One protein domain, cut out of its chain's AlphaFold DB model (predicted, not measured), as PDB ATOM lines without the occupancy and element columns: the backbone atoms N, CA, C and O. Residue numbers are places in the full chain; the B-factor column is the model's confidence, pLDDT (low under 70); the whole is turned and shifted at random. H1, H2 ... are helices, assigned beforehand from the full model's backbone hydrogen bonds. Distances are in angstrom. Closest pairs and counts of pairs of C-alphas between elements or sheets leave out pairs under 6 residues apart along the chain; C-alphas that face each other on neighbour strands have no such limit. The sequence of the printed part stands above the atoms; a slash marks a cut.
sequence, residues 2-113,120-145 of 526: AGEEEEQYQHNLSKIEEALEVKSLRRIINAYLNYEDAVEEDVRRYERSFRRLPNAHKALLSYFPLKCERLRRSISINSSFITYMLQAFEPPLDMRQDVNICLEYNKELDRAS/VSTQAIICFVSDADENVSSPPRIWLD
ATOM      1  N   ALA A   2     -43.707  -7.012  -6.784       57.34
ATOM      2  CA  ALA A   2     -43.642  -7.024  -8.264       57.34
ATOM      3  C   ALA A   2     -44.772  -6.228  -8.966       57.34
ATOM      4  O   ALA A   2     -44.497  -5.488  -9.898       57.34
ATOM      5  N   GLY A   3     -46.020  -6.312  -8.482       59.56
ATOM      6  CA  GLY A   3     -47.145  -5.563  -9.076       59.56
ATOM      7  C   GLY A   3     -47.134  -4.053  -8.799       59.56
ATOM      8  O   GLY A   3     -47.576  -3.279  -9.632       59.56
ATOM      9  N   GLU A   4     -46.573  -3.618  -7.666       64.50
ATOM     10  CA  GLU A   4     -46.489  -2.187  -7.311       64.50
ATOM     11  C   GLU A   4     -45.385  -1.473  -8.108       64.50
ATOM     12  O   GLU A   4     -45.531  -0.309  -8.468       64.50
ATOM     13  N   GLU A   5     -44.284  -2.169  -8.410       66.62
ATOM     14  CA  GLU A   5     -43.216  -1.652  -9.275       66.62
ATOM     15  C   GLU A   5     -43.673  -1.545 -10.739       66.62
ATOM     16  O   GLU A   5     -43.335  -0.577 -11.417       66.62
ATOM     17  N   GLU A   6     -44.482  -2.498 -11.210       68.25
ATOM     18  CA  GLU A   6     -45.038  -2.501 -12.567       68.25
ATOM     19  C   GLU A   6     -46.112  -1.416 -12.753       68.25
ATOM     20  O   GLU A   6     -46.065  -0.670 -13.730       68.25
ATOM     21  N   GLU A   7     -47.009  -1.225 -11.778       71.12
ATOM     22  CA  GLU A   7     -47.974  -0.114 -11.773       71.12
ATOM     23  C   GLU A   7     -47.280   1.256 -11.735       71.12
ATOM     24  O   GLU A   7     -47.653   2.171 -12.472       71.12
ATOM     25  N   GLN A   8     -46.229   1.400 -10.922       71.50
ATOM     26  CA  GLN A   8     -45.449   2.635 -10.858       71.50
ATOM     27  C   GLN A   8     -44.712   2.919 -12.175       71.50
ATOM     28  O   GLN A   8     -44.605   4.078 -12.580       71.50
ATOM     29  N   TYR A   9     -44.208   1.880 -12.846       72.44
ATOM     30  CA  TYR A   9     -43.569   2.003 -14.152       72.44
ATOM     31  C   TYR A   9     -44.566   2.457 -15.226       72.44
ATOM     32  O   TYR A   9     -44.297   3.439 -15.914       72.44
ATOM     33  N   GLN A  10     -45.740   1.825 -15.309       73.44
ATOM     34  CA  GLN A  10     -46.794   2.208 -16.259       73.44
ATOM     35  C   GLN A  10     -47.305   3.633 -16.016       73.44
ATOM     36  O   GLN A  10     -47.454   4.415 -16.953       73.44
ATOM     37  N   HIS A  11     -47.483   4.019 -14.750       75.81
ATOM     38  CA  HIS A  11     -47.848   5.390 -14.381       75.81
ATOM     39  C   HIS A  11     -46.794   6.416 -14.815       75.81
ATOM     40  O   HIS A  11     -47.124   7.519 -15.249       75.81
ATOM     41  N   ASN A  12     -45.512   6.065 -14.710       74.19
ATOM     42  CA  ASN A  12     -44.428   6.931 -15.162       74.19
ATOM     43  C   ASN A  12     -44.370   7.031 -16.695       74.19
ATOM     44  O   ASN A  12     -44.112   8.121 -17.199       74.19
ATOM     45  N   LEU A  13     -44.632   5.941 -17.429       75.19
ATOM     46  CA  LEU A  13     -44.710   5.964 -18.896       75.19
ATOM     47  C   LEU A  13     -45.853   6.856 -19.382       75.19
ATOM     48  O   LEU A  13     -45.607   7.759 -20.175       75.19
ATOM     49  N   SER A  14     -47.052   6.684 -18.824       79.31
ATOM     50  CA  SER A  14     -48.225   7.490 -19.182       79.31
ATOM     51  C   SER A  14     -47.982   8.991 -18.977       79.31
ATOM     52  O   SER A  14     -48.308   9.803 -19.838       79.31
ATOM     53  N   LYS A  15     -47.304   9.378 -17.889       81.19
ATOM     54  CA  LYS A  15     -46.900  10.778 -17.669       81.19
ATOM     55  C   LYS A  15     -45.899  11.301 -18.696       81.19
ATOM     56  O   LYS A  15     -45.909  12.489 -19.015       81.19
ATOM     57  N   ILE A  16     -44.985  10.451 -19.163       80.19
ATOM     58  CA  ILE A  16     -44.009  10.828 -20.192       80.19
ATOM     59  C   ILE A  16     -44.723  11.019 -21.532       80.19
ATOM     60  O   ILE A  16     -44.450  12.004 -22.215       80.19
ATOM     61  N   GLU A  17     -45.638  10.121 -21.885       81.25
ATOM     62  CA  GLU A  17     -46.464  10.213 -23.093       81.25
ATOM     63  C   GLU A  17     -47.303  11.494 -23.090       81.25
ATOM     64  O   GLU A  17     -47.203  12.280 -24.031       81.25
ATOM     65  N   GLU A  18     -48.001  11.789 -21.988       85.44
ATOM     66  CA  GLU A  18     -48.777  13.026 -21.828       85.44
ATOM     67  C   GLU A  18     -47.890  14.276 -21.990       85.44
ATOM     68  O   GLU A  18     -48.235  15.219 -22.704       85.44
ATOM     69  N   ALA A  19     -46.690  14.283 -21.397       80.81
ATOM     70  CA  ALA A  19     -45.753  15.398 -21.540       80.81
ATOM     71  C   ALA A  19     -45.247  15.568 -22.988       80.81
ATOM     72  O   ALA A  19     -45.071  16.698 -23.466       80.81
ATOM     73  N   LEU A  20     -45.005  14.465 -23.702       81.94
ATOM     74  CA  LEU A  20     -44.621  14.485 -25.115       81.94
ATOM     75  C   LEU A  20     -45.770  14.972 -26.002       81.94
ATOM     76  O   LEU A  20     -45.532  15.745 -26.935       81.94
ATOM     77  N   GLU A  21     -47.000  14.589 -25.682       86.06
ATOM     78  CA  GLU A  21     -48.204  15.031 -26.371       86.06
ATOM     79  C   GLU A  21     -48.436  16.535 -26.185       86.06
ATOM     80  O   GLU A  21     -48.554  17.263 -27.173       86.06
ATOM     81  N   VAL A  22     -48.354  17.046 -24.948       86.25
ATOM     82  CA  VAL A  22     -48.409  18.490 -24.651       86.25
ATOM     83  C   VAL A  22     -47.320  19.247 -25.415       86.25
ATOM     84  O   VAL A  22     -47.571  20.309 -25.994       86.25
ATOM     85  N   LYS A  23     -46.098  18.706 -25.466       83.00
ATOM     86  CA  LYS A  23     -45.001  19.301 -26.242       83.00
ATOM     87  C   LYS A  23     -45.318  19.332 -27.741       83.00
ATOM     88  O   LYS A  23     -45.033  20.337 -28.394       83.00
ATOM     89  N   SER A  24     -45.881  18.258 -28.287       81.06
ATOM     90  CA  SER A  24     -46.301  18.187 -29.690       81.06
ATOM     91  C   SER A  24     -47.397  19.211 -29.992       81.06
ATOM     92  O   SER A  24     -47.255  20.020 -30.911       81.06
ATOM     93  N   LEU A  25     -48.427  19.276 -29.148       85.44
ATOM     94  CA  LEU A  25     -49.542  20.207 -29.288       85.44
ATOM     95  C   LEU A  25     -49.085  21.672 -29.228       85.44
ATOM     96  O   LEU A  25     -49.482  22.476 -30.073       85.44
ATOM     97  N   ARG A  26     -48.177  22.024 -28.306       83.44
ATOM     98  CA  ARG A  26     -47.568  23.368 -28.255       83.44
ATOM     99  C   ARG A  26     -46.850  23.724 -29.555       83.44
ATOM    100  O   ARG A  26     -46.994  24.847 -30.031       83.44
ATOM    101  N   ARG A  27     -46.103  22.786 -30.150       83.25
ATOM    102  CA  ARG A  27     -45.437  23.012 -31.447       83.25
ATOM    103  C   ARG A  27     -46.450  23.275 -32.557       83.25
ATOM    104  O   ARG A  27     -46.198  24.131 -33.397       83.25
ATOM    105  N   ILE A  28     -47.577  22.566 -32.539       83.00
ATOM    106  CA  ILE A  28     -48.626  22.710 -33.550       83.00
ATOM    107  C   ILE A  28     -49.324  24.063 -33.438       83.00
ATOM    108  O   ILE A  28     -49.430  24.785 -34.427       83.00
ATOM    109  N   ILE A  29     -49.704  24.458 -32.222       84.25
ATOM    110  CA  ILE A  29     -50.276  25.784 -31.956       84.25
ATOM    111  C   ILE A  29     -49.295  26.885 -32.363       84.25
ATOM    112  O   ILE A  29     -49.692  27.830 -33.041       84.25
ATOM    113  N   ASN A  30     -48.012  26.758 -32.004       81.44
ATOM    114  CA  ASN A  30     -47.003  27.755 -32.361       81.44
ATOM    115  C   ASN A  30     -46.923  27.962 -33.874       81.44
ATOM    116  O   ASN A  30     -46.811  29.078 -34.366       81.44
ATOM    117  N   ALA A  31     -46.984  26.889 -34.645       78.81
ATOM    118  CA  ALA A  31     -46.880  27.017 -36.082       78.81
ATOM    119  C   ALA A  31     -48.152  27.568 -36.742       78.81
ATOM    120  O   ALA A  31     -48.026  28.299 -37.720       78.81
ATOM    121  N   TYR A  32     -49.344  27.319 -36.184       83.81
ATOM    122  CA  TYR A  32     -50.549  28.056 -36.584       83.81
ATOM    123  C   TYR A  32     -50.398  29.561 -36.317       83.81
ATOM    124  O   TYR A  32     -50.684  30.366 -37.199       83.81
ATOM    125  N   LEU A  33     -49.888  29.945 -35.141       83.75
ATOM    126  CA  LEU A  33     -49.645  31.352 -34.791       83.75
ATOM    127  C   LEU A  33     -48.621  32.024 -35.723       83.75
ATOM    128  O   LEU A  33     -48.753  33.204 -36.029       83.75
ATOM    129  N   ASN A  34     -47.634  31.271 -36.209       82.56
ATOM    130  CA  ASN A  34     -46.602  31.769 -37.123       82.56
ATOM    131  C   ASN A  34     -46.988  31.688 -38.612       82.56
ATOM    132  O   ASN A  34     -46.146  31.972 -39.468       82.56
ATOM    133  N   TYR A  35     -48.222  31.293 -38.947       86.38
ATOM    134  CA  TYR A  35     -48.665  31.128 -40.334       86.38
ATOM    135  C   TYR A  35     -48.400  32.382 -41.180       86.38
ATOM    136  O   TYR A  35     -47.742  32.304 -42.217       86.38
ATOM    137  N   GLU A  36     -48.872  33.545 -40.729       85.25
ATOM    138  CA  GLU A  36     -48.802  34.787 -41.506       85.25
ATOM    139  C   GLU A  36     -47.355  35.206 -41.791       85.25
ATOM    140  O   GLU A  36     -47.011  35.479 -42.942       85.25
ATOM    141  N   ASP A  37     -46.486  35.160 -40.778       83.81
ATOM    142  CA  ASP A  37     -45.060  35.465 -40.927       83.81
ATOM    143  C   ASP A  37     -44.353  34.485 -41.872       83.81
ATOM    144  O   ASP A  37     -43.522  34.891 -42.695       83.81
ATOM    145  N   ALA A  38     -44.695  33.196 -41.789       81.06
ATOM    146  CA  ALA A  38     -44.113  32.163 -42.636       81.06
ATOM    147  C   ALA A  38     -44.462  32.369 -44.119       81.06
ATOM    148  O   ALA A  38     -43.576  32.263 -44.973       81.06
ATOM    149  N   VAL A  39     -45.722  32.691 -44.437       82.00
ATOM    150  CA  VAL A  39     -46.155  32.915 -45.829       82.00
ATOM    151  C   VAL A  39     -45.715  34.288 -46.349       82.00
ATOM    152  O   VAL A  39     -45.347  34.424 -47.520       82.00
ATOM    153  N   GLU A  40     -45.665  35.309 -45.494       86.44
ATOM    154  CA  GLU A  40     -45.200  36.648 -45.868       86.44
ATOM    155  C   GLU A  40     -43.735  36.645 -46.347       86.44
ATOM    156  O   GLU A  40     -43.381  37.396 -47.263       86.44
ATOM    157  N   GLU A  41     -42.866  35.779 -45.811       86.06
ATOM    158  CA  GLU A  41     -41.481  35.669 -46.295       86.06
ATOM    159  C   GLU A  41     -41.402  35.228 -47.767       86.06
ATOM    160  O   GLU A  41     -40.527  35.693 -48.514       86.06
ATOM    161  N   ASP A  42     -42.345  34.404 -48.231       84.62
ATOM    162  CA  ASP A  42     -42.420  34.014 -49.640       84.62
ATOM    163  C   ASP A  42     -42.849  35.190 -50.515       84.62
ATOM    164  O   ASP A  42     -42.200  35.472 -51.528       84.62
ATOM    165  N   VAL A  43     -43.846  35.968 -50.084       90.81
ATOM    166  CA  VAL A  43     -44.255  37.194 -50.789       90.81
ATOM    167  C   VAL A  43     -43.092  38.191 -50.860       90.81
ATOM    168  O   VAL A  43     -42.772  38.712 -51.935       90.81
ATOM    169  N   ARG A  44     -42.355  38.391 -49.761       93.00
ATOM    170  CA  ARG A  44     -41.144  39.234 -49.740       93.00
ATOM    171  C   ARG A  44     -40.056  38.707 -50.669       93.00
ATOM    172  O   ARG A  44     -39.326  39.489 -51.289       93.00
ATOM    173  N   ARG A  45     -39.889  37.387 -50.781       92.62
ATOM    174  CA  ARG A  45     -38.959  36.764 -51.737       92.62
ATOM    175  C   ARG A  45     -39.378  37.042 -53.182       92.62
ATOM    176  O   ARG A  45     -38.508  37.360 -54.006       92.62
ATOM    177  N   TYR A  46     -40.671  36.979 -53.484       91.62
ATOM    178  CA  TYR A  46     -41.229  37.292 -54.801       91.62
ATOM    179  C   TYR A  46     -40.970  38.755 -55.180       91.62
ATOM    180  O   TYR A  46     -40.386  39.036 -56.228       91.62
ATOM    181  N   GLU A  47     -41.256  39.691 -54.277       95.25
ATOM    182  CA  GLU A  47     -40.992  41.114 -54.494       95.25
ATOM    183  C   GLU A  47     -39.501  41.429 -54.650       95.25
ATOM    184  O   GLU A  47     -39.115  42.216 -55.516       95.25
ATOM    185  N   ARG A  48     -38.628  40.811 -53.840       97.19
ATOM    186  CA  ARG A  48     -37.170  40.963 -53.984       97.19
ATOM    187  C   ARG A  48     -36.697  40.505 -55.359       97.19
ATOM    188  O   ARG A  48     -35.855  41.172 -55.961       97.19
ATOM    189  N   SER A  49     -37.237  39.393 -55.852       95.56
ATOM    190  CA  SER A  49     -36.931  38.871 -57.186       95.56
ATOM    191  C   SER A  49     -37.398  39.843 -58.272       95.56
ATOM    192  O   SER A  49     -36.602  40.231 -59.125       95.56
ATOM    193  N   PHE A  50     -38.630  40.347 -58.171       96.25
ATOM    194  CA  PHE A  50     -39.174  41.346 -59.091       96.25
ATOM    195  C   PHE A  50     -38.360  42.650 -59.109       96.25
ATOM    196  O   PHE A  50     -38.031  43.175 -60.174       96.25
ATOM    197  N   ARG A  51     -37.938  43.161 -57.942       96.75
ATOM    198  CA  ARG A  51     -37.112  44.381 -57.834       96.75
ATOM    199  C   ARG A  51     -35.767  44.257 -58.550       96.75
ATOM    200  O   ARG A  51     -35.248  45.273 -59.012       96.75
ATOM    201  N   ARG A  52     -35.219  43.045 -58.674       97.44
ATOM    202  CA  ARG A  52     -33.951  42.776 -59.375       97.44
ATOM    203  C   ARG A  52     -34.092  42.725 -60.898       97.44
ATOM    204  O   ARG A  52     -33.074  42.757 -61.583       97.44
ATOM    205  N   LEU A  53     -35.313  42.668 -61.434       97.44
ATOM    206  CA  LEU A  53     -35.533  42.624 -62.880       97.44
ATOM    207  C   LEU A  53     -35.155  43.955 -63.565       97.44
ATOM    208  O   LEU A  53     -35.331  45.030 -62.972       97.44
ATOM    209  N   PRO A  54     -34.693  43.917 -64.831       98.06
ATOM    210  CA  PRO A  54     -34.549  45.111 -65.661       98.06
ATOM    211  C   PRO A  54     -35.876  45.867 -65.813       98.06
ATOM    212  O   PRO A  54     -36.947  45.260 -65.833       98.06
ATOM    213  N   ASN A  55     -35.818  47.191 -65.994       97.50
ATOM    214  CA  ASN A  55     -37.023  48.031 -66.102       97.50
ATOM    215  C   ASN A  55     -37.951  47.610 -67.253       97.50
ATOM    216  O   ASN A  55     -39.166  47.629 -67.084       97.50
ATOM    217  N   ALA A  56     -37.393  47.162 -68.383       97.75
ATOM    218  CA  ALA A  56     -38.181  46.652 -69.504       97.75
ATOM    219  C   ALA A  56     -39.016  45.413 -69.122       97.75
ATOM    220  O   ALA A  56     -40.171  45.310 -69.511       97.75
ATOM    221  N   HIS A  57     -38.471  44.500 -68.309       97.69
ATOM    222  CA  HIS A  57     -39.200  43.307 -67.860       97.69
ATOM    223  C   HIS A  57     -40.227  43.645 -66.776       97.69
ATOM    224  O   HIS A  57     -41.318  43.088 -66.769       97.69
ATOM    225  N   LYS A  58     -39.916  44.601 -65.889       96.94
ATOM    226  CA  LYS A  58     -40.889  45.115 -64.911       96.94
ATOM    227  C   LYS A  58     -42.106  45.737 -65.593       96.94
ATOM    228  O   LYS A  58     -43.211  45.569 -65.098       96.94
ATOM    229  N   ALA A  59     -41.911  46.415 -66.727       96.69
ATOM    230  CA  ALA A  59     -43.009  46.979 -67.507       96.69
ATOM    231  C   ALA A  59     -43.944  45.898 -68.086       96.69
ATOM    232  O   ALA A  59     -45.151  46.115 -68.119       96.69
ATOM    233  N   LEU A  60     -43.411  44.729 -68.474       97.31
ATOM    234  CA  LEU A  60     -44.217  43.575 -68.916       97.31
ATOM    235  C   LEU A  60     -45.018  42.933 -67.773       97.31
ATOM    236  O   LEU A  60     -46.045  42.311 -68.010       97.31
ATOM    237  N   LEU A  61     -44.543  43.083 -66.537       95.06
ATOM    238  CA  LEU A  61     -45.123  42.509 -65.322       95.06
ATOM    239  C   LEU A  61     -45.685  43.606 -64.402       95.06
ATOM    240  O   LEU A  61     -45.561  43.536 -63.180       95.06
ATOM    241  N   SER A  62     -46.278  44.650 -64.983       94.44
ATOM    242  CA  SER A  62     -46.771  45.825 -64.248       94.44
ATOM    243  C   SER A  62     -47.865  45.498 -63.224       94.44
ATOM    244  O   SER A  62     -48.000  46.214 -62.234       94.44
ATOM    245  N   TYR A  63     -48.592  44.393 -63.414       93.19
ATOM    246  CA  TYR A  63     -49.613  43.876 -62.496       93.19
ATOM    247  C   TYR A  63     -49.032  43.226 -61.224       93.19
ATOM    248  O   TYR A  63     -49.739  43.062 -60.230       93.19
ATOM    249  N   PHE A  64     -47.751  42.845 -61.233       94.69
ATOM    250  CA  PHE A  64     -47.157  42.006 -60.191       94.69
ATOM    251  C   PHE A  64     -47.174  42.624 -58.780       94.69
ATOM    252  O   PHE A  64     -47.485  41.903 -57.833       94.69
ATOM    253  N   PRO A  65     -46.908  43.934 -58.581       95.38
ATOM    254  CA  PRO A  65     -47.045  44.548 -57.260       95.38
ATOM    255  C   PRO A  65     -48.463  44.427 -56.683       95.38
ATOM    256  O   PRO A  65     -48.614  44.094 -55.510       95.38
ATOM    257  N   LEU A  66     -49.494  44.615 -57.517       95.56
ATOM    258  CA  LEU A  66     -50.893  44.451 -57.109       95.56
ATOM    259  C   LEU A  66     -51.205  42.988 -56.764       95.56
ATOM    260  O   LEU A  66     -51.913  42.719 -55.796       95.56
ATOM    261  N   LYS A  67     -50.640  42.025 -57.506       94.56
ATOM    262  CA  LYS A  67     -50.731  40.599 -57.153       94.56
ATOM    263  C   LYS A  67     -50.178  40.334 -55.748       94.56
ATOM    264  O   LYS A  67     -50.838  39.665 -54.957       94.56
ATOM    265  N   CYS A  68     -48.999  40.866 -55.416       95.56
ATOM    266  CA  CYS A  68     -48.406  40.715 -54.082       95.56
ATOM    267  C   CYS A  68     -49.287  41.317 -52.976       95.56
ATOM    268  O   CYS A  68     -49.406  40.728 -51.906       95.56
ATOM    269  N   GLU A  69     -49.936  42.456 -53.226       96.50
ATOM    270  CA  GLU A  69     -50.897  43.051 -52.289       96.50
ATOM    271  C   GLU A  69     -52.132  42.159 -52.083       96.50
ATOM    272  O   GLU A  69     -52.529  41.894 -50.946       96.50
ATOM    273  N   ARG A  70     -52.698  41.613 -53.168       96.50
ATOM    274  CA  ARG A  70     -53.823  40.664 -53.100       96.50
ATOM    275  C   ARG A  70     -53.456  39.385 -52.344       96.50
ATOM    276  O   ARG A  70     -54.270  38.903 -51.557       96.50
ATOM    277  N   LEU A  71     -52.239  38.867 -52.532       94.00
ATOM    278  CA  LEU A  71     -51.726  37.722 -51.771       94.00
ATOM    279  C   LEU A  71     -51.705  38.025 -50.272       94.00
ATOM    280  O   LEU A  71     -52.262  37.251 -49.503       94.00
ATOM    281  N   ARG A  72     -51.157  39.172 -49.852       96.00
ATOM    282  CA  ARG A  72     -51.138  39.568 -48.431       96.00
ATOM    283  C   ARG A  72     -52.526  39.684 -47.825       96.00
ATOM    284  O   ARG A  72     -52.754  39.192 -46.727       96.00
ATOM    285  N   ARG A  73     -53.471  40.286 -48.551       96.94
ATOM    286  CA  ARG A  73     -54.866  40.365 -48.095       96.94
ATOM    287  C   ARG A  73     -55.472  38.974 -47.894       96.94
ATOM    288  O   ARG A  73     -56.135  38.742 -46.891       96.94
ATOM    289  N   SER A  74     -55.208  38.058 -48.820       94.31
ATOM    290  CA  SER A  74     -55.686  36.671 -48.758       94.31
ATOM    291  C   SER A  74     -55.055  35.903 -47.586       94.31
ATOM    292  O   SER A  74     -55.751  35.208 -46.852       94.31
ATOM    293  N   ILE A  75     -53.753  36.097 -47.348       90.81
ATOM    294  CA  ILE A  75     -53.024  35.541 -46.196       90.81
ATOM    295  C   ILE A  75     -53.602  36.068 -44.877       90.81
ATOM    296  O   ILE A  75     -53.810  35.287 -43.955       90.81
ATOM    297  N   SER A  76     -53.919  37.362 -44.790       95.31
ATOM    298  CA  SER A  76     -54.525  37.962 -43.593       95.31
ATOM    299  C   SER A  76     -55.921  37.395 -43.293       95.31
ATOM    300  O   SER A  76     -56.270  37.173 -42.132       95.31
ATOM    301  N   ILE A  77     -56.707  37.077 -44.329       92.75
ATOM    302  CA  ILE A  77     -57.998  36.390 -44.174       92.75
ATOM    303  C   ILE A  77     -57.792  34.970 -43.621       92.75
ATOM    304  O   ILE A  77     -58.430  34.605 -42.635       92.75
ATOM    305  N   ASN A  78     -56.839  34.207 -44.165       90.50
ATOM    306  CA  ASN A  78     -56.487  32.884 -43.633       90.50
ATOM    307  C   ASN A  78     -55.982  32.954 -42.179       90.50
ATOM    308  O   ASN A  78     -56.377  32.142 -41.347       90.50
ATOM    309  N   SER A  79     -55.146  33.946 -41.856       89.56
ATOM    310  CA  SER A  79     -54.638  34.216 -40.499       89.56
ATOM    311  C   SER A  79     -55.782  34.497 -39.515       89.56
ATOM    312  O   SER A  79     -55.806  33.980 -38.395       89.56
ATOM    313  N   SER A  80     -56.795  35.244 -39.965       93.19
ATOM    314  CA  SER A  80     -58.004  35.507 -39.180       93.19
ATOM    315  C   SER A  80     -58.783  34.219 -38.903       93.19
ATOM    316  O   SER A  80     -59.121  33.961 -37.750       93.19
ATOM    317  N   PHE A  81     -59.004  33.373 -39.917       90.31
ATOM    318  CA  PHE A  81     -59.637  32.057 -39.746       90.31
ATOM    319  C   PHE A  81     -58.886  31.185 -38.726       90.31
ATOM    320  O   PHE A  81     -59.489  30.675 -37.784       90.31
ATOM    321  N   ILE A  82     -57.557  31.085 -38.852       87.69
ATOM    322  CA  ILE A  82     -56.705  30.341 -37.909       87.69
ATOM    323  C   ILE A  82     -56.836  30.900 -36.487       87.69
ATOM    324  O   ILE A  82     -56.894  30.139 -35.523       87.69
ATOM    325  N   THR A  83     -56.916  32.223 -36.341       89.94
ATOM    326  CA  THR A  83     -57.074  32.874 -35.035       89.94
ATOM    327  C   THR A  83     -58.395  32.490 -34.372       89.94
ATOM    328  O   THR A  83     -58.382  32.094 -33.207       89.94
ATOM    329  N   TYR A  84     -59.520  32.548 -35.092       91.88
ATOM    330  CA  TYR A  84     -60.820  32.115 -34.559       91.88
ATOM    331  C   TYR A  84     -60.824  30.628 -34.200       91.88
ATOM    332  O   TYR A  84     -61.272  30.251 -33.117       91.88
ATOM    333  N   MET A  85     -60.234  29.799 -35.061       91.62
ATOM    334  CA  MET A  85     -60.064  28.369 -34.823       91.62
ATOM    335  C   MET A  85     -59.283  28.087 -33.531       91.62
ATOM    336  O   MET A  85     -59.716  27.275 -32.717       91.62
ATOM    337  N   LEU A  86     -58.158  28.773 -33.298       88.19
ATOM    338  CA  LEU A  86     -57.369  28.617 -32.072       88.19
ATOM    339  C   LEU A  86     -58.065  29.191 -30.831       88.19
ATOM    340  O   LEU A  86     -57.881  28.659 -29.740       88.19
ATOM    341  N   GLN A  87     -58.852  30.260 -30.972       91.12
ATOM    342  CA  GLN A  87     -59.622  30.834 -29.863       91.12
ATOM    343  C   GLN A  87     -60.722  29.892 -29.370       91.12
ATOM    344  O   GLN A  87     -60.988  29.851 -28.170       91.12
ATOM    345  N   ALA A  88     -61.338  29.141 -30.283       90.81
ATOM    346  CA  ALA A  88     -62.361  28.154 -29.963       90.81
ATOM    347  C   ALA A  88     -61.784  26.784 -29.561       90.81
ATOM    348  O   ALA A  88     -62.521  25.916 -29.094       90.81
ATOM    349  N   PHE A  89     -60.482  26.560 -29.754       90.19
ATOM    350  CA  PHE A  89     -59.847  25.295 -29.410       90.19
ATOM    351  C   PHE A  89     -59.661  25.159 -27.896       90.19
ATOM    352  O   PHE A  89     -58.914  25.911 -27.268       90.19
ATOM    353  N   GLU A  90     -60.296  24.138 -27.324       87.56
ATOM    354  CA  GLU A  90     -60.085  23.703 -25.946       87.56
ATOM    355  C   GLU A  90     -59.166  22.468 -25.941       87.56
ATOM    356  O   GLU A  90     -59.582  21.395 -26.385       87.56
ATOM    357  N   PRO A  91     -57.905  22.592 -25.479       84.38
ATOM    358  CA  PRO A  91     -56.988  21.462 -25.422       84.38
ATOM    359  C   PRO A  91     -57.536  20.327 -24.541       84.38
ATOM    360  O   PRO A  91     -58.012  20.603 -23.438       84.38
ATOM    361  N   PRO A  92     -57.409  19.056 -24.964       80.38
ATOM    362  CA  PRO A  92     -57.870  17.910 -24.174       80.38
ATOM    363  C   PRO A  92     -57.009  17.651 -22.925       80.38
ATOM    364  O   PRO A  92     -57.411  16.887 -22.051       80.38
ATOM    365  N   LEU A  93     -55.838  18.291 -22.837       80.75
ATOM    366  CA  LEU A  93     -54.848  18.123 -21.775       80.75
ATOM    367  C   LEU A  93     -54.566  19.450 -21.068       80.75
ATOM    368  O   LEU A  93     -54.641  20.527 -21.672       80.75
ATOM    369  N   ASP A  94     -54.170  19.378 -19.793       77.38
ATOM    370  CA  ASP A  94     -53.736  20.560 -19.049       77.38
ATOM    371  C   ASP A  94     -52.368  21.042 -19.547       77.38
ATOM    372  O   ASP A  94     -51.304  20.696 -19.037       77.38
ATOM    373  N   MET A  95     -52.414  21.941 -20.523       72.19
ATOM    374  CA  MET A  95     -51.252  22.595 -21.119       72.19
ATOM    375  C   MET A  95     -50.437  23.450 -20.130       72.19
ATOM    376  O   MET A  95     -49.424  24.029 -20.531       72.19
ATOM    377  N   ARG A  96     -50.849  23.573 -18.859       67.69
ATOM    378  CA  ARG A  96     -50.068  24.223 -17.789       67.69
ATOM    379  C   ARG A  96     -48.990  23.308 -17.226       67.69
ATOM    380  O   ARG A  96     -48.019  23.810 -16.658       67.69
ATOM    381  N   GLN A  97     -49.168  21.997 -17.361       52.03
ATOM    382  CA  GLN A  97     -48.249  21.014 -16.821       52.03
ATOM    383  C   GLN A  97     -47.032  20.891 -17.755       52.03
ATOM    384  O   GLN A  97     -47.109  20.816 -18.981       52.03
ATOM    385  N   ASP A  98     -45.875  21.052 -17.129       50.31
ATOM    386  CA  ASP A  98     -44.574  20.550 -17.539       50.31
ATOM    387  C   ASP A  98     -43.892  21.062 -18.811       50.31
ATOM    388  O   ASP A  98     -43.812  20.443 -19.866       50.31
ATOM    389  N   VAL A  99     -43.179  22.172 -18.610       47.03
ATOM    390  CA  VAL A  99     -41.810  22.325 -19.135       47.03
ATOM    391  C   VAL A  99     -40.809  21.490 -18.298       47.03
ATOM    392  O   VAL A  99     -39.666  21.308 -18.708       47.03
ATOM    393  N   ASN A 100     -41.211  20.939 -17.138       44.03
ATOM    394  CA  ASN A 100     -40.299  20.315 -16.177       44.03
ATOM    395  C   ASN A 100     -40.213  18.776 -16.197       44.03
ATOM    396  O   ASN A 100     -39.124  18.315 -15.896       44.03
ATOM    397  N   ILE A 101     -41.206  17.980 -16.622       45.66
ATOM    398  CA  ILE A 101     -41.091  16.494 -16.622       45.66
ATOM    399  C   ILE A 101     -40.048  15.960 -17.624       45.66
ATOM    400  O   ILE A 101     -39.191  15.158 -17.251       45.66
ATOM    401  N   CYS A 102     -40.024  16.439 -18.879       40.00
ATOM    402  CA  CYS A 102     -38.969  16.044 -19.833       40.00
ATOM    403  C   CYS A 102     -37.571  16.511 -19.387       40.00
ATOM    404  O   CYS A 102     -36.554  15.926 -19.769       40.00
ATOM    405  N   LEU A 103     -37.515  17.579 -18.587       37.53
ATOM    406  CA  LEU A 103     -36.283  18.028 -17.959       37.53
ATOM    407  C   LEU A 103     -35.974  17.226 -16.689       37.53
ATOM    408  O   LEU A 103     -34.802  17.038 -16.423       37.53
ATOM    409  N   GLU A 104     -36.950  16.717 -15.934       39.78
ATOM    410  CA  GLU A 104     -36.752  15.959 -14.690       39.78
ATOM    411  C   GLU A 104     -36.142  14.580 -14.928       39.78
ATOM    412  O   GLU A 104     -35.204  14.225 -14.217       39.78
ATOM    413  N   TYR A 105     -36.522  13.878 -16.002       39.50
ATOM    414  CA  TYR A 105     -35.823  12.647 -16.404       39.50
ATOM    415  C   TYR A 105     -34.351  12.905 -16.795       39.50
ATOM    416  O   TYR A 105     -33.491  12.047 -16.628       39.50
ATOM    417  N   ASN A 106     -34.033  14.123 -17.253       38.31
ATOM    418  CA  ASN A 106     -32.656  14.570 -17.503       38.31
ATOM    419  C   ASN A 106     -31.988  15.233 -16.276       38.31
ATOM    420  O   ASN A 106     -30.768  15.368 -16.246       38.31
ATOM    421  N   LYS A 107     -32.757  15.650 -15.262       36.38
ATOM    422  CA  LYS A 107     -32.303  16.378 -14.061       36.38
ATOM    423  C   LYS A 107     -32.178  15.493 -12.823       36.38
ATOM    424  O   LYS A 107     -31.653  15.970 -11.820       36.38
ATOM    425  N   GLU A 108     -32.503  14.199 -12.880       37.25
ATOM    426  CA  GLU A 108     -31.959  13.248 -11.892       37.25
ATOM    427  C   GLU A 108     -30.413  13.210 -11.904       37.25
ATOM    428  O   GLU A 108     -29.792  12.750 -10.944       37.25
ATOM    429  N   LEU A 109     -29.781  13.797 -12.930       39.34
ATOM    430  CA  LEU A 109     -28.346  14.069 -12.990       39.34
ATOM    431  C   LEU A 109     -27.898  15.405 -12.370       39.34
ATOM    432  O   LEU A 109     -26.729  15.489 -12.014       39.34
ATOM    433  N   ASP A 110     -28.757  16.408 -12.154       30.38
ATOM    434  CA  ASP A 110     -28.319  17.715 -11.633       30.38
ATOM    435  C   ASP A 110     -29.398  18.420 -10.789       30.38
ATOM    436  O   ASP A 110     -30.440  18.877 -11.261       30.38
ATOM    437  N   ARG A 111     -29.117  18.512  -9.485       28.06
ATOM    438  CA  ARG A 111     -30.001  19.038  -8.437       28.06
ATOM    439  C   ARG A 111     -30.166  20.570  -8.475       28.06
ATOM    440  O   ARG A 111     -29.182  21.292  -8.582       28.06
ATOM    441  N   ALA A 112     -31.383  20.984  -8.092       30.00
ATOM    442  CA  ALA A 112     -31.751  22.110  -7.204       30.00
ATOM    443  C   ALA A 112     -32.419  23.384  -7.798       30.00
ATOM    444  O   ALA A 112     -31.817  24.135  -8.558       30.00
ATOM    445  N   SER A 113     -33.629  23.652  -7.258       28.56
ATOM    446  CA  SER A 113     -34.243  24.958  -6.894       28.56
ATOM    447  C   SER A 113     -35.379  25.574  -7.761       28.56
ATOM    448  O   SER A 113     -35.117  26.261  -8.736       28.56
ATOM    449  N   VAL A 120     -53.508  31.284 -15.644       35.69
ATOM    450  CA  VAL A 120     -53.694  32.235 -16.743       35.69
ATOM    451  C   VAL A 120     -54.738  31.738 -17.753       35.69
ATOM    452  O   VAL A 120     -54.898  30.529 -17.946       35.69
ATOM    453  N   SER A 121     -55.502  32.684 -18.311       33.84
ATOM    454  CA  SER A 121     -56.572  32.459 -19.299       33.84
ATOM    455  C   SER A 121     -56.016  32.086 -20.680       33.84
ATOM    456  O   SER A 121     -54.839  32.320 -20.940       33.84
ATOM    457  N   THR A 122     -56.862  31.572 -21.577       38.16
ATOM    458  CA  THR A 122     -56.552  31.177 -22.967       38.16
ATOM    459  C   THR A 122     -55.759  32.235 -23.749       38.16
ATOM    460  O   THR A 122     -54.840  31.897 -24.489       38.16
ATOM    461  N   GLN A 123     -55.996  33.527 -23.481       33.81
ATOM    462  CA  GLN A 123     -55.239  34.637 -24.074       33.81
ATOM    463  C   GLN A 123     -53.736  34.608 -23.738       33.81
ATOM    464  O   GLN A 123     -52.912  35.117 -24.489       33.81
ATOM    465  N   ALA A 124     -53.361  34.011 -22.610       32.75
ATOM    466  CA  ALA A 124     -51.977  33.929 -22.173       32.75
ATOM    467  C   ALA A 124     -51.253  32.666 -22.628       32.75
ATOM    468  O   ALA A 124     -50.030  32.670 -22.597       32.75
ATOM    469  N   ILE A 125     -51.958  31.620 -23.077       40.16
ATOM    470  CA  ILE A 125     -51.319  30.486 -23.766       40.16
ATOM    471  C   ILE A 125     -50.756  30.973 -25.105       40.16
ATOM    472  O   ILE A 125     -49.615  30.661 -25.430       40.16
ATOM    473  N   ILE A 126     -51.508  31.827 -25.812       38.69
ATOM    474  CA  ILE A 126     -51.058  32.500 -27.040       38.69
ATOM    475  C   ILE A 126     -49.769  33.301 -26.776       38.69
ATOM    476  O   ILE A 126     -48.829  33.196 -27.553       38.69
ATOM    477  N   CYS A 127     -49.676  34.018 -25.647       30.31
ATOM    478  CA  CYS A 127     -48.460  34.752 -25.269       30.31
ATOM    479  C   CYS A 127     -47.311  33.857 -24.757       30.31
ATOM    480  O   CYS A 127     -46.150  34.143 -25.033       30.31
ATOM    481  N   PHE A 128     -47.602  32.772 -24.029       28.47
ATOM    482  CA  PHE A 128     -46.577  31.866 -23.485       28.47
ATOM    483  C   PHE A 128     -45.882  31.036 -24.569       28.47
ATOM    484  O   PHE A 128     -44.713  30.694 -24.419       28.47
ATOM    485  N   VAL A 129     -46.595  30.696 -25.649       39.88
ATOM    486  CA  VAL A 129     -46.039  29.933 -26.776       39.88
ATOM    487  C   VAL A 129     -45.093  30.794 -27.620       39.88
ATOM    488  O   VAL A 129     -44.080  30.280 -28.081       39.88
ATOM    489  N   SER A 130     -45.351  32.101 -27.745       35.31
ATOM    490  CA  SER A 130     -44.430  33.043 -28.402       35.31
ATOM    491  C   SER A 130     -43.109  33.258 -27.647       35.31
ATOM    492  O   SER A 130     -42.112  33.589 -28.279       35.31
ATOM    493  N   ASP A 131     -43.078  33.026 -26.329       31.69
ATOM    494  CA  ASP A 131     -41.879  33.204 -25.491       31.69
ATOM    495  C   ASP A 131     -41.062  31.906 -25.297       31.69
ATOM    496  O   ASP A 131     -39.967  31.933 -24.725       31.69
ATOM    497  N   ALA A 132     -41.566  30.755 -25.756       34.50
ATOM    498  CA  ALA A 132     -40.899  29.465 -25.606       34.50
ATOM    499  C   ALA A 132     -40.177  29.046 -26.903       34.50
ATOM    500  O   ALA A 132     -40.800  28.617 -27.870       34.50
ATOM    501  N   ASP A 133     -38.842  29.088 -26.841       36.50
ATOM    502  CA  ASP A 133     -37.856  28.538 -27.788       36.50
ATOM    503  C   ASP A 133     -37.559  29.336 -29.082       36.50
ATOM    504  O   ASP A 133     -37.939  28.966 -30.192       36.50
ATOM    505  N   GLU A 134     -36.677  30.339 -28.965       37.62
ATOM    506  CA  GLU A 134     -35.939  30.949 -30.094       37.62
ATOM    507  C   GLU A 134     -34.957  29.974 -30.801       37.62
ATOM    508  O   GLU A 134     -34.308  30.350 -31.776       37.62
ATOM    509  N   ASN A 135     -34.817  28.723 -30.335       33.56
ATOM    510  CA  ASN A 135     -33.807  27.767 -30.820       33.56
ATOM    511  C   ASN A 135     -34.357  26.485 -31.464       33.56
ATOM    512  O   ASN A 135     -33.580  25.586 -31.802       33.56
ATOM    513  N   VAL A 136     -35.664  26.385 -31.715       38.28
ATOM    514  CA  VAL A 136     -36.177  25.322 -32.587       38.28
ATOM    515  C   VAL A 136     -35.970  25.777 -34.026       38.28
ATOM    516  O   VAL A 136     -36.692  26.637 -34.522       38.28
ATOM    517  N   SER A 137     -34.955  25.204 -34.691       33.44
ATOM    518  CA  SER A 137     -34.808  25.242 -36.152       33.44
ATOM    519  C   SER A 137     -36.192  25.167 -36.772       33.44
ATOM    520  O   SER A 137     -36.874  24.164 -36.551       33.44
ATOM    521  N   SER A 138     -36.584  26.220 -37.499       34.34
ATOM    522  CA  SER A 138     -37.888  26.324 -38.149       34.34
ATOM    523  C   SER A 138     -38.215  24.959 -38.748       34.34
ATOM    524  O   SER A 138     -37.432  24.485 -39.584       34.34
ATOM    525  N   PRO A 139     -39.249  24.252 -38.257       35.34
ATOM    526  CA  PRO A 139     -39.565  22.940 -38.787       35.34
ATOM    527  C   PRO A 139     -39.714  23.077 -40.308       35.34
ATOM    528  O   PRO A 139     -40.145  24.139 -40.777       35.34
ATOM    529  N   PRO A 140     -39.310  22.061 -41.095       36.22
ATOM    530  CA  PRO A 140     -39.500  22.096 -42.538       36.22
ATOM    531  C   PRO A 140     -40.936  22.528 -42.841       36.22
ATOM    532  O   PRO A 140     -41.843  22.248 -42.055       36.22
ATOM    533  N   ARG A 141     -41.113  23.250 -43.953       41.97
ATOM    534  CA  ARG A 141     -42.362  23.865 -44.447       41.97
ATOM    535  C   ARG A 141     -43.473  22.840 -44.774       41.97
ATOM    536  O   ARG A 141     -44.223  23.027 -45.714       41.97
ATOM    537  N   ILE A 142     -43.565  21.761 -44.006       35.44
ATOM    538  CA  ILE A 142     -44.637  20.768 -43.946       35.44
ATOM    539  C   ILE A 142     -45.942  21.429 -43.453       35.44
ATOM    540  O   ILE A 142     -47.024  20.980 -43.779       35.44
ATOM    541  N   TRP A 143     -45.873  22.566 -42.753       41.75
ATOM    542  CA  TRP A 143     -47.041  23.387 -42.374       41.75
ATOM    543  C   TRP A 143     -47.732  24.073 -43.565       41.75
ATOM    544  O   TRP A 143     -48.824  24.608 -43.422       41.75
ATOM    545  N   LEU A 144     -47.064  24.091 -44.724       39.78
ATOM    546  CA  LEU A 144     -47.581  24.541 -46.020       39.78
ATOM    547  C   LEU A 144     -47.938  23.350 -46.919       39.78
ATOM    548  O   LEU A 144     -48.084  23.528 -48.128       39.78
ATOM    549  N   ASP A 145     -47.996  22.136 -46.360       34.78
ATOM    550  CA  ASP A 145     -48.359  20.954 -47.123       34.78
ATOM    551  C   ASP A 145     -49.789  21.141 -47.683       34.78
ATOM    552  O   ASP A 145     -50.708  21.487 -46.931       34.78
TER     553      ASP A 145
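This is residues 2 to 113 and 120 to 145 of the 526 residues of the protein "N2227 domain-containing protein" of Kingdonia uniflora (UniProt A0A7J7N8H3). Picture a long rod of helices: H1 makes one half of its length, H2 carries on beyond H1, and after the short turn helix H3 the chain folds back as H4 alongside H2 as far as the end of H1. The small helices H5 and H6 pack on H1 at separate places, H7 sits near H2, and residues 2 to 14 of H1 stick out at one end. The printed part has 138 residues with seven named helices, H1 to H7 in chain order, and no named strand, and its class is all helix. It is extended, with a radius of gyration of the C-alphas of 22.3 A and spans of 81 by 33 by 29 A.

Start with H1, residues 2 to 33, the longest helix. It meets H2, residues 35 to 51, only through their tight link. Look next at H4, residues 64 to 88: it touches H2 at a shallow tilt of 6 degrees, opposite ways, closest at the C-alphas of Glu 36 and Ser 79, 5.9 A apart. With residues 82 to 86 alone, H4 also touches residues 29 to 33 of H1, closest at the C-alphas of Tyr 32 and Ile 82, 6.7 A; the tilt of 34 degrees, opposite ways, is shallow but only just. H3, residues 55 to 60, is close to H2 but not clearly touching, with the C-alphas of Phe 50 and Lys 58 closest at 7.1 A. H1 touches H5, residues 101 to 107, with residues 16 to 20 alone, closest at the C-alphas of Ala 19 and Ile 101, 6.9 A, at a steep tilt of 66 degrees. H1 touches H6, residues 122 to 130, with residues 26 to 33 alone, closest at the C-alphas of Asn 30 and Val 129, 6.1 A, about perpendicular at 85 degrees. H7, residues 141 to 144, and H2 are near each other. Every O i to N i+4 pair is within hydrogen-bond range in H1, H3 and H4, against 12 of 13 in H2, 2 of 3 in H5 and 2 of 5 in H6, where 4 of 6 O i to N i+3 pairs are; H7 is too short for such a pair.

Find C-alpha 2 at (-43.642, -7.024, -8.264); from there H1 runs 47.0 A to C-alpha 33. H2 measures 24.8 A. H4 runs 36.6 A from C-alpha 64 at (-47.157, 42.006, -60.191), and H7 ends at C-alpha 144, at (-47.581, 24.541, -46.020).

The C-alphas of Ala 2 and Ala 56 are the farthest apart, 81.6 A. Residues 114 to 119 are not printed, and C-alphas 113 and 120 stand 23.0 A apart across this cut. The link from H4 to H5 is long, with 12 residues. Mean pLDDT of the printed part is 71.1, and residues 2 to 6, 96 to 113 and 120 to 145 are under 70.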